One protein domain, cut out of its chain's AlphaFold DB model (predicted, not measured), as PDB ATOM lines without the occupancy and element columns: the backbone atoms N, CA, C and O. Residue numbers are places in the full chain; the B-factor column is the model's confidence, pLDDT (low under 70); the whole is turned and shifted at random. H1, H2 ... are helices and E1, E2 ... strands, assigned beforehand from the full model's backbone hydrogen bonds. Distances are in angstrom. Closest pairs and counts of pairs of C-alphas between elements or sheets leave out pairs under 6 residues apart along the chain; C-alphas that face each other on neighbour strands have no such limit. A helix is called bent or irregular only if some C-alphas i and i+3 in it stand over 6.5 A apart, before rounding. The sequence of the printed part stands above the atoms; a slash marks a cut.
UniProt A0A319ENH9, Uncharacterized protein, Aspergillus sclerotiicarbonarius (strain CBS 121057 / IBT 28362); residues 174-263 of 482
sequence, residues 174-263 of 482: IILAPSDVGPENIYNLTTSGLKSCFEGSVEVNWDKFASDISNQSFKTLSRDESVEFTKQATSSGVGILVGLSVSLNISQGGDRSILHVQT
ATOM      1  N   ILE A 174     -37.535   4.920  95.811       79.00
ATOM      2  CA  ILE A 174     -37.086   4.671  97.185       79.00
ATOM      3  C   ILE A 174     -38.279   4.857  98.113       79.00
ATOM      4  O   ILE A 174     -38.910   5.913  98.120       79.00
ATOM      5  N   ILE A 175     -38.561   3.837  98.916       85.00
ATOM      6  CA  ILE A 175     -39.618   3.878  99.926       85.00
ATOM      7  C   ILE A 175     -39.034   3.545 101.296       85.00
ATOM      8  O   ILE A 175     -38.111   2.739 101.401       85.00
ATOM      9  N   LEU A 176     -39.569   4.150 102.349       86.88
ATOM     10  CA  LEU A 176     -39.289   3.779 103.731       86.88
ATOM     11  C   LEU A 176     -40.422   2.907 104.249       86.88
ATOM     12  O   LEU A 176     -41.586   3.244 104.069       86.88
ATOM     13  N   ALA A 177     -40.070   1.810 104.905       89.31
ATOM     14  CA  ALA A 177     -41.002   0.893 105.543       89.31
ATOM     15  C   ALA A 177     -40.555   0.586 106.985       89.31
ATOM     16  O   ALA A 177     -39.386   0.811 107.329       89.31
ATOM     17  N   PRO A 178     -41.448   0.057 107.839       89.75
ATOM     18  CA  PRO A 178     -41.099  -0.355 109.194       89.75
ATOM     19  C   PRO A 178     -40.043  -1.458 109.193       89.75
ATOM     20  O   PRO A 178     -40.049  -2.339 108.335       89.75
ATOM     21  N   SER A 179     -39.135  -1.433 110.168       87.38
ATOM     22  CA  SER A 179     -38.045  -2.419 110.258       87.38
ATOM     23  C   SER A 179     -38.497  -3.869 110.464       87.38
ATOM     24  O   SER A 179     -37.745  -4.793 110.170       87.38
ATOM     25  N   ASP A 180     -39.722  -4.063 110.947       86.94
ATOM     26  CA  ASP A 180     -40.376  -5.347 111.181       86.94
ATOM     27  C   ASP A 180     -41.241  -5.815 109.996       86.94
ATOM     28  O   ASP A 180     -41.916  -6.843 110.099       86.94
ATOM     29  N   VAL A 181     -41.233  -5.093 108.865       88.81
ATOM     30  CA  VAL A 181     -42.007  -5.471 107.673       88.81
ATOM     31  C   VAL A 181     -41.514  -6.793 107.088       88.81
ATOM     32  O   VAL A 181     -40.318  -7.037 106.929       88.81
ATOM     33  N   GLY A 182     -42.458  -7.660 106.745       87.38
ATOM     34  CA  GLY A 182     -42.173  -8.991 106.250       87.38
ATOM     35  C   GLY A 182     -43.388  -9.687 105.635       87.38
ATOM     36  O   GLY A 182     -44.467  -9.105 105.498       87.38
ATOM     37  N   PRO A 183     -43.225 -10.963 105.252       88.50
ATOM     38  CA  PRO A 183     -44.219 -11.684 104.465       88.50
ATOM     39  C   PRO A 183     -45.593 -11.841 105.117       88.50
ATOM     40  O   PRO A 183     -46.600 -11.920 104.414       88.50
ATOM     41  N   GLU A 184     -45.624 -11.907 106.449       88.38
ATOM     42  CA  GLU A 184     -46.838 -12.174 107.228       88.38
ATOM     43  C   GLU A 184     -47.650 -10.911 107.530       88.38
ATOM     44  O   GLU A 184     -48.852 -10.995 107.764       88.38
ATOM     45  N   ASN A 185     -47.011  -9.739 107.525       89.50
ATOM     46  CA  ASN A 185     -47.598  -8.501 108.040       89.50
ATOM     47  C   ASN A 185     -47.700  -7.379 106.996       89.50
ATOM     48  O   ASN A 185     -48.343  -6.371 107.272       89.50
ATOM     49  N   ILE A 186     -47.154  -7.556 105.786       89.62
ATOM     50  CA  ILE A 186     -47.225  -6.553 104.711       89.62
ATOM     51  C   ILE A 186     -48.664  -6.138 104.380       89.62
ATOM     52  O   ILE A 186     -48.941  -4.963 104.153       89.62
ATOM     53  N   TYR A 187     -49.609  -7.077 104.427       89.56
ATOM     54  CA  TYR A 187     -51.013  -6.776 104.159       89.56
ATOM     55  C   TYR A 187     -51.677  -5.951 105.265       89.56
ATOM     56  O   TYR A 187     -52.646  -5.258 104.963       89.56
ATOM     57  N   ASN A 188     -51.139  -5.937 106.492       88.88
ATOM     58  CA  ASN A 188     -51.642  -5.081 107.576       88.88
ATOM     59  C   ASN A 188     -51.408  -3.596 107.285       88.88
ATOM     60  O   ASN A 188     -52.099  -2.751 107.841       88.88
ATOM     61  N   LEU A 189     -50.460  -3.280 106.400       87.25
ATOM     62  CA  LEU A 189     -50.237  -1.916 105.942       87.25
ATOM     63  C   LEU A 189     -51.278  -1.473 104.907       87.25
ATOM     64  O   LEU A 189     -51.342  -0.295 104.603       87.25
ATOM     65  N   THR A 190     -52.094  -2.374 104.355       87.81
ATOM     66  CA  THR A 190     -52.978  -2.058 103.225       87.81
ATOM     67  C   THR A 190     -54.080  -1.069 103.604       87.81
ATOM     68  O   THR A 190     -54.978  -1.399 104.375       87.81
ATOM     69  N   THR A 191     -54.083   0.092 102.952       83.50
ATOM     70  CA  THR A 191     -55.162   1.091 102.997       83.50
ATOM     71  C   THR A 191     -55.719   1.351 101.595       83.50
ATOM     72  O   THR A 191     -55.120   0.957 100.588       83.50
ATOM     73  N   SER A 192     -56.889   1.991 101.505       79.50
ATOM     74  CA  SER A 192     -57.418   2.507 100.232       79.50
ATOM     75  C   SER A 192     -56.444   3.500  99.593       79.50
ATOM     76  O   SER A 192     -56.163   3.371  98.402       79.50
ATOM     77  N   GLY A 193     -55.829   4.355 100.414       78.00
ATOM     78  CA  GLY A 193     -54.809   5.316 100.014       78.00
ATOM     79  C   GLY A 193     -53.636   4.667  99.301       78.00
ATOM     80  O   GLY A 193     -53.326   5.020  98.167       78.00
ATOM     81  N   LEU A 194     -53.045   3.625  99.890       83.44
ATOM     82  CA  LEU A 194     -51.959   2.890  99.240       83.44
ATOM     83  C   LEU A 194     -52.419   2.177  97.970       83.44
ATOM     84  O   LEU A 194     -51.724   2.221  96.957       83.44
ATOM     85  N   LYS A 195     -53.604   1.564  97.968       85.50
ATOM     86  CA  LYS A 195     -54.128   0.916  96.757       85.50
ATOM     87  C   LYS A 195     -54.306   1.890  95.595       85.50
ATOM     88  O   LYS A 195     -54.002   1.526  94.461       85.50
ATOM     89  N   SER A 196     -54.781   3.099  95.873       78.38
ATOM     90  CA  SER A 196     -55.066   4.116  94.860       78.38
ATOM     91  C   SER A 196     -53.836   4.935  94.463       78.38
ATOM     92  O   SER A 196     -53.707   5.316  93.301       78.38
ATOM     93  N   CYS A 197     -52.929   5.211  95.403       77.00
ATOM     94  CA  CYS A 197     -51.886   6.223  95.234       77.00
ATOM     95  C   CYS A 197     -50.471   5.662  95.065       77.00
ATOM     96  O   CYS A 197     -49.610   6.354  94.523       77.00
ATOM     97  N   PHE A 198     -50.211   4.415  95.465       82.00
ATOM     98  CA  PHE A 198     -48.862   3.837  95.431       82.00
ATOM     99  C   PHE A 198     -48.315   3.658  94.002       82.00
ATOM    100  O   PHE A 198     -47.155   3.970  93.732       82.00
ATOM    101  N   GLU A 199     -49.163   3.225  93.059       79.12
ATOM    102  CA  GLU A 199     -48.765   2.992  91.661       79.12
ATOM    103  C   GLU A 199     -48.260   4.266  90.973       79.12
ATOM    104  O   GLU A 199     -47.300   4.219  90.204       79.12
ATOM    105  N   GLY A 200     -48.865   5.416  91.289       65.81
ATOM    106  CA  GLY A 200     -48.518   6.701  90.679       65.81
ATOM    107  C   GLY A 200     -47.115   7.204  91.028       65.81
ATOM    108  O   GLY A 200     -46.561   8.003  90.274       65.81
ATOM    109  N   SER A 201     -46.539   6.734  92.136       65.62
ATOM    110  CA  SER A 201     -45.224   7.170  92.625       65.62
ATOM    111  C   SER A 201     -44.123   6.123  92.425       65.62
ATOM    112  O   SER A 201     -42.954   6.483  92.345       65.62
ATOM    113  N   VAL A 202     -44.479   4.834  92.354       70.56
ATOM    114  CA  VAL A 202     -43.526   3.702  92.391       70.56
ATOM    115  C   VAL A 202     -43.574   2.854  91.105       70.56
ATOM    116  O   VAL A 202     -42.810   1.904  90.963       70.56
ATOM    117  N   GLU A 203     -44.465   3.179  90.156       69.31
ATOM    118  CA  GLU A 203     -44.706   2.457  88.885       69.31
ATOM    119  C   GLU A 203     -45.135   0.980  89.042       69.31
ATOM    120  O   GLU A 203     -45.241   0.232  88.068       69.31
ATOM    121  N   VAL A 204     -45.409   0.545  90.272       78.38
ATOM    122  CA  VAL A 204     -45.888  -0.795  90.621       78.38
ATOM    123  C   VAL A 204     -47.108  -0.636  91.510       78.38
ATOM    124  O   VAL A 204     -47.092   0.163  92.439       78.38
ATOM    125  N   ASN A 205     -48.167  -1.402  91.251       85.50
ATOM    126  CA  ASN A 205     -49.353  -1.361  92.100       85.50
ATOM    127  C   ASN A 205     -49.094  -1.965  93.494       85.50
ATOM    128  O   ASN A 205     -48.230  -2.831  93.672       85.50
ATOM    129  N   TRP A 206     -49.864  -1.509  94.486       89.44
ATOM    130  CA  TRP A 206     -49.707  -1.945  95.876       89.44
ATOM    131  C   TRP A 206     -49.821  -3.465  96.030       89.44
ATOM    132  O   TRP A 206     -48.988  -4.079  96.687       89.44
ATOM    133  N   ASP A 207     -50.811  -4.091  95.390       90.19
ATOM    134  CA  ASP A 207     -51.057  -5.529  95.538       90.19
ATOM    135  C   ASP A 207     -49.889  -6.373  94.998       90.19
ATOM    136  O   ASP A 207     -49.521  -7.392  95.586       90.19
ATOM    137  N   LYS A 208     -49.254  -5.937  93.905       89.38
ATOM    138  CA  LYS A 208     -48.063  -6.569  93.330       89.38
ATOM    139  C   LYS A 208     -46.862  -6.387  94.246       89.38
ATOM    140  O   LYS A 208     -46.165  -7.366  94.502       89.38
ATOM    141  N   PHE A 209     -46.656  -5.180  94.768       90.38
ATOM    142  CA  PHE A 209     -45.598  -4.904  95.735       90.38
ATOM    143  C   PHE A 209     -45.761  -5.757  97.003       90.38
ATOM    144  O   PHE A 209     -44.842  -6.481  97.388       90.38
ATOM    145  N   ALA A 210     -46.954  -5.760  97.599       91.38
ATOM    146  CA  ALA A 210     -47.269  -6.559  98.778       91.38
ATOM    147  C   ALA A 210     -47.114  -8.064  98.508       91.38
ATOM    148  O   ALA A 210     -46.547  -8.790  99.327       91.38
ATOM    149  N   SER A 211     -47.539  -8.531  97.329       91.81
ATOM    150  CA  SER A 211     -47.330  -9.912  96.898       91.81
ATOM    151  C   SER A 211     -45.850 -10.258  96.737       91.81
ATOM    152  O   SER A 211     -45.477 -11.385  97.055       91.81
ATOM    153  N   ASP A 212     -45.010  -9.346  96.250       90.56
ATOM    154  CA  ASP A 212     -43.577  -9.595  96.083       90.56
ATOM    155  C   ASP A 212     -42.858  -9.680  97.433       90.56
ATOM    156  O   ASP A 212     -42.006 -10.551  97.610       90.56
ATOM    157  N   ILE A 213     -43.260  -8.876  98.422       90.44
ATOM    158  CA  ILE A 213     -42.786  -9.013  99.809       90.44
ATOM    159  C   ILE A 213     -43.286 -10.323 100.434       90.44
ATOM    160  O   ILE A 213     -42.502 -11.065 101.025       90.44
ATOM    161  N   SER A 214     -44.567 -10.657 100.261       93.00
ATOM    162  CA  SER A 214     -45.162 -11.888 100.800       93.00
ATOM    163  C   SER A 214     -44.534 -13.157 100.213       93.00
ATOM    164  O   SER A 214     -44.209 -14.096 100.937       93.00
ATOM    165  N   ASN A 215     -44.255 -13.156  98.911       92.06
ATOM    166  CA  ASN A 215     -43.597 -14.267  98.224       92.06
ATOM    167  C   ASN A 215     -42.067 -14.262  98.382       92.06
ATOM    168  O   ASN A 215     -41.399 -15.098  97.775       92.06
ATOM    169  N   GLN A 216     -41.507 -13.325  99.158       89.06
ATOM    170  CA  GLN A 216     -40.062 -13.157  99.349       89.06
ATOM    171  C   GLN A 216     -39.290 -12.966  98.030       89.06
ATOM    172  O   GLN A 216     -38.140 -13.374  97.884       89.06
ATOM    173  N   SER A 217     -39.920 -12.319  97.050       88.19
ATOM    174  CA  SER A 217     -39.348 -12.002  95.741       88.19
ATOM    175  C   SER A 217     -38.511 -10.716  95.792       88.19
ATOM    176  O   SER A 217     -38.682  -9.810  94.974       88.19
ATOM    177  N   PHE A 218     -37.597 -10.623  96.756       87.19
ATOM    178  CA  PHE A 218     -36.709  -9.476  96.951       87.19
ATOM    179  C   PHE A 218     -35.319  -9.923  97.418       87.19
ATOM    180  O   PHE A 218     -35.112 -11.061  97.832       87.19
ATOM    181  N   LYS A 219     -34.343  -9.013  97.347       86.50
ATOM    182  CA  LYS A 219     -32.989  -9.233  97.864       86.50
ATOM    183  C   LYS A 219     -32.729  -8.279  99.023       86.50
ATOM    184  O   LYS A 219     -32.727  -7.067  98.828       86.50
ATOM    185  N   THR A 220     -32.456  -8.825 100.202       86.50
ATOM    186  CA  THR A 220     -31.999  -8.038 101.352       86.50
ATOM    187  C   THR A 220     -30.546  -7.619 101.149       86.50
ATOM    188  O   THR A 220     -29.714  -8.432 100.742       86.50
ATOM    189  N   LEU A 221     -30.244  -6.354 101.430       83.62
ATOM    190  CA  LEU A 221     -28.899  -5.785 101.365       83.62
ATOM    191  C   LEU A 221     -28.499  -5.292 102.757       83.62
ATOM    192  O   LEU A 221     -29.329  -4.742 103.482       83.62
ATOM    193  N   SER A 222     -27.232  -5.462 103.127       82.12
ATOM    194  CA  SER A 222     -26.667  -4.770 104.289       82.12
ATOM    195  C   SER A 222     -26.520  -3.268 104.017       82.12
ATOM    196  O   SER A 222     -26.594  -2.812 102.873       82.12
ATOM    197  N   ARG A 223     -26.281  -2.478 105.070       76.06
ATOM    198  CA  ARG A 223     -26.102  -1.024 104.941       76.06
ATOM    199  C   ARG A 223     -24.989  -0.675 103.948       76.06
ATOM    200  O   ARG A 223     -25.220   0.127 103.048       76.06
ATOM    201  N   ASP A 224     -23.836  -1.325 104.049       73.19
ATOM    202  CA  ASP A 224     -22.690  -1.043 103.175       73.19
ATOM    203  C   ASP A 224     -22.952  -1.481 101.727       73.19
ATOM    204  O   ASP A 224     -22.644  -0.746 100.786       73.19
ATOM    205  N   GLU A 225     -23.614  -2.626 101.533       77.00
ATOM    206  CA  GLU A 225     -24.043  -3.082 100.206       77.00
ATOM    207  C   GLU A 225     -25.085  -2.148  99.585       77.00
ATOM    208  O   GLU A 225     -25.057  -1.937  98.378       77.00
ATOM    209  N   SER A 226     -25.986  -1.563 100.383       71.94
ATOM    210  CA  SER A 226     -26.998  -0.615  99.899       71.94
ATOM    211  C   SER A 226     -26.380   0.711  99.436       71.94
ATOM    212  O   SER A 226     -26.773   1.259  98.405       71.94
ATOM    213  N   VAL A 227     -25.353   1.201 100.140       70.00
ATOM    214  CA  VAL A 227     -24.606   2.409  99.753       70.00
ATOM    215  C   VAL A 227     -23.815   2.168  98.471       70.00
ATOM    216  O   VAL A 227     -23.717   3.050  97.625       70.00
ATOM    217  N   GLU A 228     -23.258   0.974  98.289       68.62
ATOM    218  CA  GLU A 228     -22.568   0.638  97.043       68.62
ATOM    219  C   GLU A 228     -23.554   0.382  95.892       68.62
ATOM    220  O   GLU A 228     -23.317   0.795  94.757       68.62
ATOM    221  N   PHE A 229     -24.709  -0.215  96.193       70.12
ATOM    222  CA  PHE A 229     -25.785  -0.438  95.236       70.12
ATOM    223  C   PHE A 229     -26.346   0.874  94.692       70.12
ATOM    224  O   PHE A 229     -26.475   1.016  93.482       70.12
ATOM    225  N   THR A 230     -26.621   1.858  95.551       64.50
ATOM    226  CA  THR A 230     -27.138   3.178  95.136       64.50
ATOM    227  C   THR A 230     -26.185   3.920  94.191       64.50
ATOM    228  O   THR A 230     -26.654   4.638  93.310       64.50
ATOM    229  N   LYS A 231     -24.866   3.679  94.274       65.38
ATOM    230  CA  LYS A 231     -23.871   4.207  93.318       65.38
ATOM    231  C   LYS A 231     -23.878   3.499  91.956       65.38
ATOM    232  O   LYS A 231     -23.451   4.088  90.968       65.38
ATOM    233  N   GLN A 232     -24.328   2.243  91.895       61.66
ATOM    234  CA  GLN A 232     -24.322   1.389  90.691       61.66
ATOM    235  C   GLN A 232     -25.732   1.116  90.128       61.66
ATOM    236  O   GLN A 232     -25.886   0.397  89.133       61.66
ATOM    237  N   ALA A 233     -26.761   1.669  90.774       53.00
ATOM    238  CA  ALA A 233     -28.158   1.283  90.624       53.00
ATOM    239  C   ALA A 233     -28.682   1.392  89.188       53.00
ATOM    240  O   ALA A 233     -29.548   0.600  88.810       53.00
ATOM    241  N   THR A 234     -28.080   2.258  88.366       50.16
ATOM    242  CA  THR A 234     -28.472   2.520  86.975       50.16
ATOM    243  C   THR A 234     -28.320   1.338  85.999       50.16
ATOM    244  O   THR A 234     -28.594   1.423  84.806       50.16
ATOM    245  N   SER A 235     -27.855   0.184  86.484       50.00
ATOM    246  CA  SER A 235     -27.635  -1.026  85.676       50.00
ATOM    247  C   SER A 235     -28.221  -2.307  86.281       50.00
ATOM    248  O   SER A 235     -28.058  -3.393  85.720       50.00
ATOM    249  N   SER A 236     -28.911  -2.199  87.421       58.53
ATOM    250  CA  SER A 236     -29.286  -3.346  88.262       58.53
ATOM    251  C   SER A 236     -30.619  -4.015  87.894       58.53
ATOM    252  O   SER A 236     -30.828  -5.179  88.234       58.53
ATOM    253  N   GLY A 237     -31.515  -3.304  87.197       60.94
ATOM    254  CA  GLY A 237     -32.871  -3.778  86.886       60.94
ATOM    255  C   GLY A 237     -33.816  -3.845  88.095       60.94
ATOM    256  O   GLY A 237     -34.869  -4.471  88.002       60.94
ATOM    257  N   VAL A 238     -33.439  -3.241  89.225       68.50
ATOM    258  CA  VAL A 238     -34.275  -3.127  90.428       68.50
ATOM    259  C   VAL A 238     -35.156  -1.889  90.303       68.50
ATOM    260  O   VAL A 238     -34.635  -0.797  90.117       68.50
ATOM    261  N   GLY A 239     -36.475  -2.059  90.421       71.00
ATOM    262  CA  GLY A 239     -37.429  -0.947  90.333       71.00
ATOM    263  C   GLY A 239     -37.683  -0.218  91.656       71.00
ATOM    264  O   GLY A 239     -38.060   0.946  91.640       71.00
ATOM    265  N   ILE A 240     -37.473  -0.880  92.801       80.31
ATOM    266  CA  ILE A 240     -37.820  -0.343  94.127       80.31
ATOM    267  C   ILE A 240     -36.729  -0.701  95.136       80.31
ATOM    268  O   ILE A 240     -36.366  -1.871  95.278       80.31
ATOM    269  N   LEU A 241     -36.243   0.297  95.867       82.50
ATOM    270  CA  LEU A 241     -35.399   0.135  97.044       82.50
ATOM    271  C   LEU A 241     -36.229   0.421  98.299       82.50
ATOM    272  O   LEU A 241     -36.746   1.522  98.477       82.50
ATOM    273  N   VAL A 242     -36.330  -0.571  99.182       87.19
ATOM    274  CA  VAL A 242     -37.050  -0.450 100.454       87.19
ATOM    275  C   VAL A 242     -36.045  -0.190 101.572       87.19
ATOM    276  O   VAL A 242     -35.256  -1.065 101.927       87.19
ATOM    277  N   GLY A 243     -36.056   1.022 102.116       85.88
ATOM    278  CA  GLY A 243     -35.316   1.386 103.317       85.88
ATOM    279  C   GLY A 243     -36.095   0.988 104.567       85.88
ATOM    280  O   GLY A 243     -37.265   1.327 104.712       85.88
ATOM    281  N   LEU A 244     -35.446   0.277 105.484       86.25
ATOM    282  CA  LEU A 244     -36.057  -0.145 106.742       86.25
ATOM    283  C   LEU A 244     -35.768   0.882 107.837       86.25
ATOM    284  O   LEU A 244     -34.607   1.169 108.132       86.25
ATOM    285  N   SER A 245     -36.820   1.414 108.452       83.00
ATOM    286  CA  SER A 245     -36.725   2.405 109.522       83.00
ATOM    287  C   SER A 245     -37.228   1.841 110.843       83.00
ATOM    288  O   SER A 245     -38.325   1.294 110.929       83.00
ATOM    289  N   VAL A 246     -36.440   2.038 111.899       81.88
ATOM    290  CA  VAL A 246     -36.835   1.733 113.286       81.88
ATOM    291  C   VAL A 246     -37.801   2.768 113.868       81.88
ATOM    292  O   VAL A 246     -38.369   2.548 114.932       81.88
ATOM    293  N   SER A 247     -37.967   3.909 113.193       77.38
ATOM    294  CA  SER A 247     -38.881   4.976 113.628       77.38
ATOM    295  C   SER A 247     -40.313   4.764 113.134       77.38
ATOM    296  O   SER A 247     -41.211   5.480 113.563       77.38
ATOM    297  N   LEU A 248     -40.518   3.802 112.230       82.06
ATOM    298  CA  LEU A 248     -41.817   3.444 111.671       82.06
ATOM    299  C   LEU A 248     -42.268   2.120 112.283       82.06
ATOM    300  O   LEU A 248     -41.447   1.235 112.533       82.06
ATOM    301  N   ASN A 249     -43.568   1.986 112.527       80.81
ATOM    302  CA  ASN A 249     -44.140   0.813 113.179       80.81
ATOM    303  C   ASN A 249     -45.317   0.281 112.362       80.81
ATOM    304  O   ASN A 249     -46.154   1.063 111.922       80.81
ATOM    305  N   ILE A 250     -45.421  -1.039 112.191       82.38
ATOM    306  CA  ILE A 250     -46.532  -1.677 111.465       82.38
ATOM    307  C   ILE A 250     -47.891  -1.401 112.099       82.38
ATOM    308  O   ILE A 250     -48.886  -1.310 111.389       82.38
ATOM    309  N   SER A 251     -47.939  -1.239 113.423       76.62
ATOM    310  CA  SER A 251     -49.183  -0.929 114.139       76.62
ATOM    311  C   SER A 251     -49.791   0.422 113.764       76.62
ATOM    312  O   SER A 251     -50.976   0.620 114.009       76.62
ATOM    313  N   GLN A 252     -49.006   1.330 113.173       68.25
ATOM    314  CA  GLN A 252     -49.515   2.607 112.673       68.25
ATOM    315  C   GLN A 252     -50.284   2.445 111.356       68.25
ATOM    316  O   GLN A 252     -51.152   3.260 111.099       68.25
ATOM    317  N   GLY A 253     -50.023   1.383 110.583       71.88
ATOM    318  CA  GLY A 253     -50.703   1.092 109.324       71.88
ATOM    319  C   GLY A 253     -50.438   2.103 108.198       71.88
ATOM    320  O   GLY A 253     -49.944   3.210 108.401       71.88
ATOM    321  N   GLY A 254     -50.767   1.692 106.972       77.31
ATOM    322  CA  GLY A 254     -50.971   2.614 105.857       77.31
ATOM    323  C   GLY A 254     -49.828   3.574 105.544       77.31
ATOM    324  O   GLY A 254     -48.639   3.260 105.653       77.31
ATOM    325  N   ASP A 255     -50.243   4.775 105.156       74.06
ATOM    326  CA  ASP A 255     -49.392   5.874 104.712       74.06
ATOM    327  C   ASP A 255     -48.586   6.532 105.847       74.06
ATOM    328  O   ASP A 255     -47.754   7.395 105.584       74.06
ATOM    329  N   ARG A 256     -48.790   6.141 107.115       75.31
ATOM    330  CA  ARG A 256     -47.935   6.545 108.249       75.31
ATOM    331  C   ARG A 256     -46.741   5.620 108.443       75.31
ATOM    332  O   ARG A 256     -45.693   6.062 108.909       75.31
ATOM    333  N   SER A 257     -46.897   4.350 108.086       83.25
ATOM    334  CA  SER A 257     -45.861   3.329 108.221       83.25
ATOM    335  C   SER A 257     -45.018   3.170 106.965       83.25
ATOM    336  O   SER A 257     -43.864   2.761 107.077       83.25
ATOM    337  N   ILE A 258     -45.573   3.461 105.784       86.88
ATOM    338  CA  ILE A 258     -44.845   3.398 104.517       86.88
ATOM    339  C   ILE A 258     -44.820   4.764 103.834       86.88
ATOM    340  O   ILE A 258     -45.855   5.379 103.598       86.88
ATOM    341  N   LEU A 259     -43.618   5.248 103.527       83.44
ATOM    342  CA  LEU A 259     -43.398   6.605 103.027       83.44
ATOM    343  C   LEU A 259     -42.613   6.569 101.721       83.44
ATOM    344  O   LEU A 259     -41.676   5.785 101.567       83.44
ATOM    345  N   HIS A 260     -42.942   7.454 100.794       79.88
ATOM    346  CA  HIS A 260     -42.135   7.694  99.608       79.88
ATOM    347  C   HIS A 260     -40.972   8.632  99.948       79.88
ATOM    348  O   HIS A 260     -41.164   9.648 100.612       79.88
ATOM    349  N   VAL A 261     -39.764   8.347  99.468       75.31
ATOM    350  CA  VAL A 261     -38.591   9.203  99.694       75.31
ATOM    351  C   VAL A 261     -38.347  10.104  98.491       75.31
ATOM    352  O   VAL A 261     -38.198   9.635  97.363       75.31
ATOM    353  N   GLN A 262     -38.248  11.409  98.728       63.75
ATOM    354  CA  GLN A 262     -37.759  12.351  97.732       63.75
ATOM    355  C   GLN A 262     -36.231  12.420  97.808       63.75
ATOM    356  O   GLN A 262     -35.651  12.781  98.830       63.75
ATOM    357  N   THR A 263     -35.560  12.090  96.710       55.72
ATOM    358  CA  THR A 263     -34.126  12.352  96.563       55.72
ATOM    359  C   THR A 263     -33.956  13.779  96.052       55.72
ATOM    360  O   THR A 263     -34.311  14.085  94.914       55.72
TER     361      THR A 263
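AT A GLANCE: This is residues 174 to 263 of the 482 residues of an uncharacterized protein of Aspergillus sclerotiicarbonarius (strain CBS 121057 / IBT 28362) (UniProt A0A319ENH9). A small sheet of three strands separates a cluster of four helices, H1, H2, H3 and H5, at one end of the longest axis from H4 by itself at the other end, close by E2. In the cluster H1 meets H3, H3 meets H2, H2 meets H5 and H5 meets H1, a ring of contacts, and residues 215 to 222 arch from H3 across to H4. The 90 printed residues hold five named helices and three named strands in the order E1 H1 H2 H3 H4 E2 H5 E3; the sheet is mixed, in the order E2 E1 E3, and the class is mixed, helices and strands. The whole is compact, with a radius of gyration of the C-alphas of 12.7 A and spans of 34 by 26 by 26 A.

IN THESE COORDINATES: E1, residues 174 to 178, begins with C-alpha 174 at (-37.086, 4.671, 97.185) and is 13.6 A long. E2 is residues 240 to 245, 15.7 A, and E3 residues 259 to 262, 9.6 A, ending with C-alpha 262 at (-37.759, 12.351, 97.732). H4, residues 223 to 235, is 19.3 A long and begins with C-alpha 223 at (-26.102, -1.024, 104.941). H2 is residues 192 to 202, 16.0 A, and H3 residues 206 to 214, 12.0 A. H1, residues 186 to 189, and H5, residues 254 to 257, are 5.7 A each. H2 and H4 are irregular: C-alphas 196 and 199 are 7.2 A apart, and C-alphas 231 and 234 are 8.0 A apart.

HOW THE PARTS SIT: E1 is the inner strand. E2 and E1 are parallel at 36 degrees, with N 243 and O 175 at 2.8 A; with H1, H2, H3 and H4 between them along the chain they form a strand-helix-strand unit, two parallel neighbour strands joined through helices. E1 and E3 are antiparallel at 147 degrees, with N 176 and O 259 at 2.8 A. H2, H4 and H5 are on the sheet, but each only grazes it: H2 with residues 198 to 202, H4 with 223 to 233, H5 with 255 to 257. H4 is near E2 and touches no helix. H2 and H3 touch, about perpendicular at 85 degrees; their closest C-alphas, of Lys 195 and Trp 206, are 5.3 A apart. H1 touches H3, the closest C-alphas being those of Ile 186 and Ala 210 at 5.9 A. H5 touches H1, closest at Leu 189 and Gly 254 with C-alphas 4.6 A apart, and H2, closest at Leu 194 and Gly 254 with C-alphas 6.7 A apart. In H3 every O i to N i+4 pair is within hydrogen-bond range, in H2 4 of 7 and in H4 6 of 9; H1 and H5 are too short for such a pair.

THE WHOLE: The C-alphas farthest apart, of Ser 235 and Ser 251, are 35.7 A apart. The printed part has no cut and no long link. Its mean pLDDT is 79.5; 16 residues are under 70, among them residues 230 to 238.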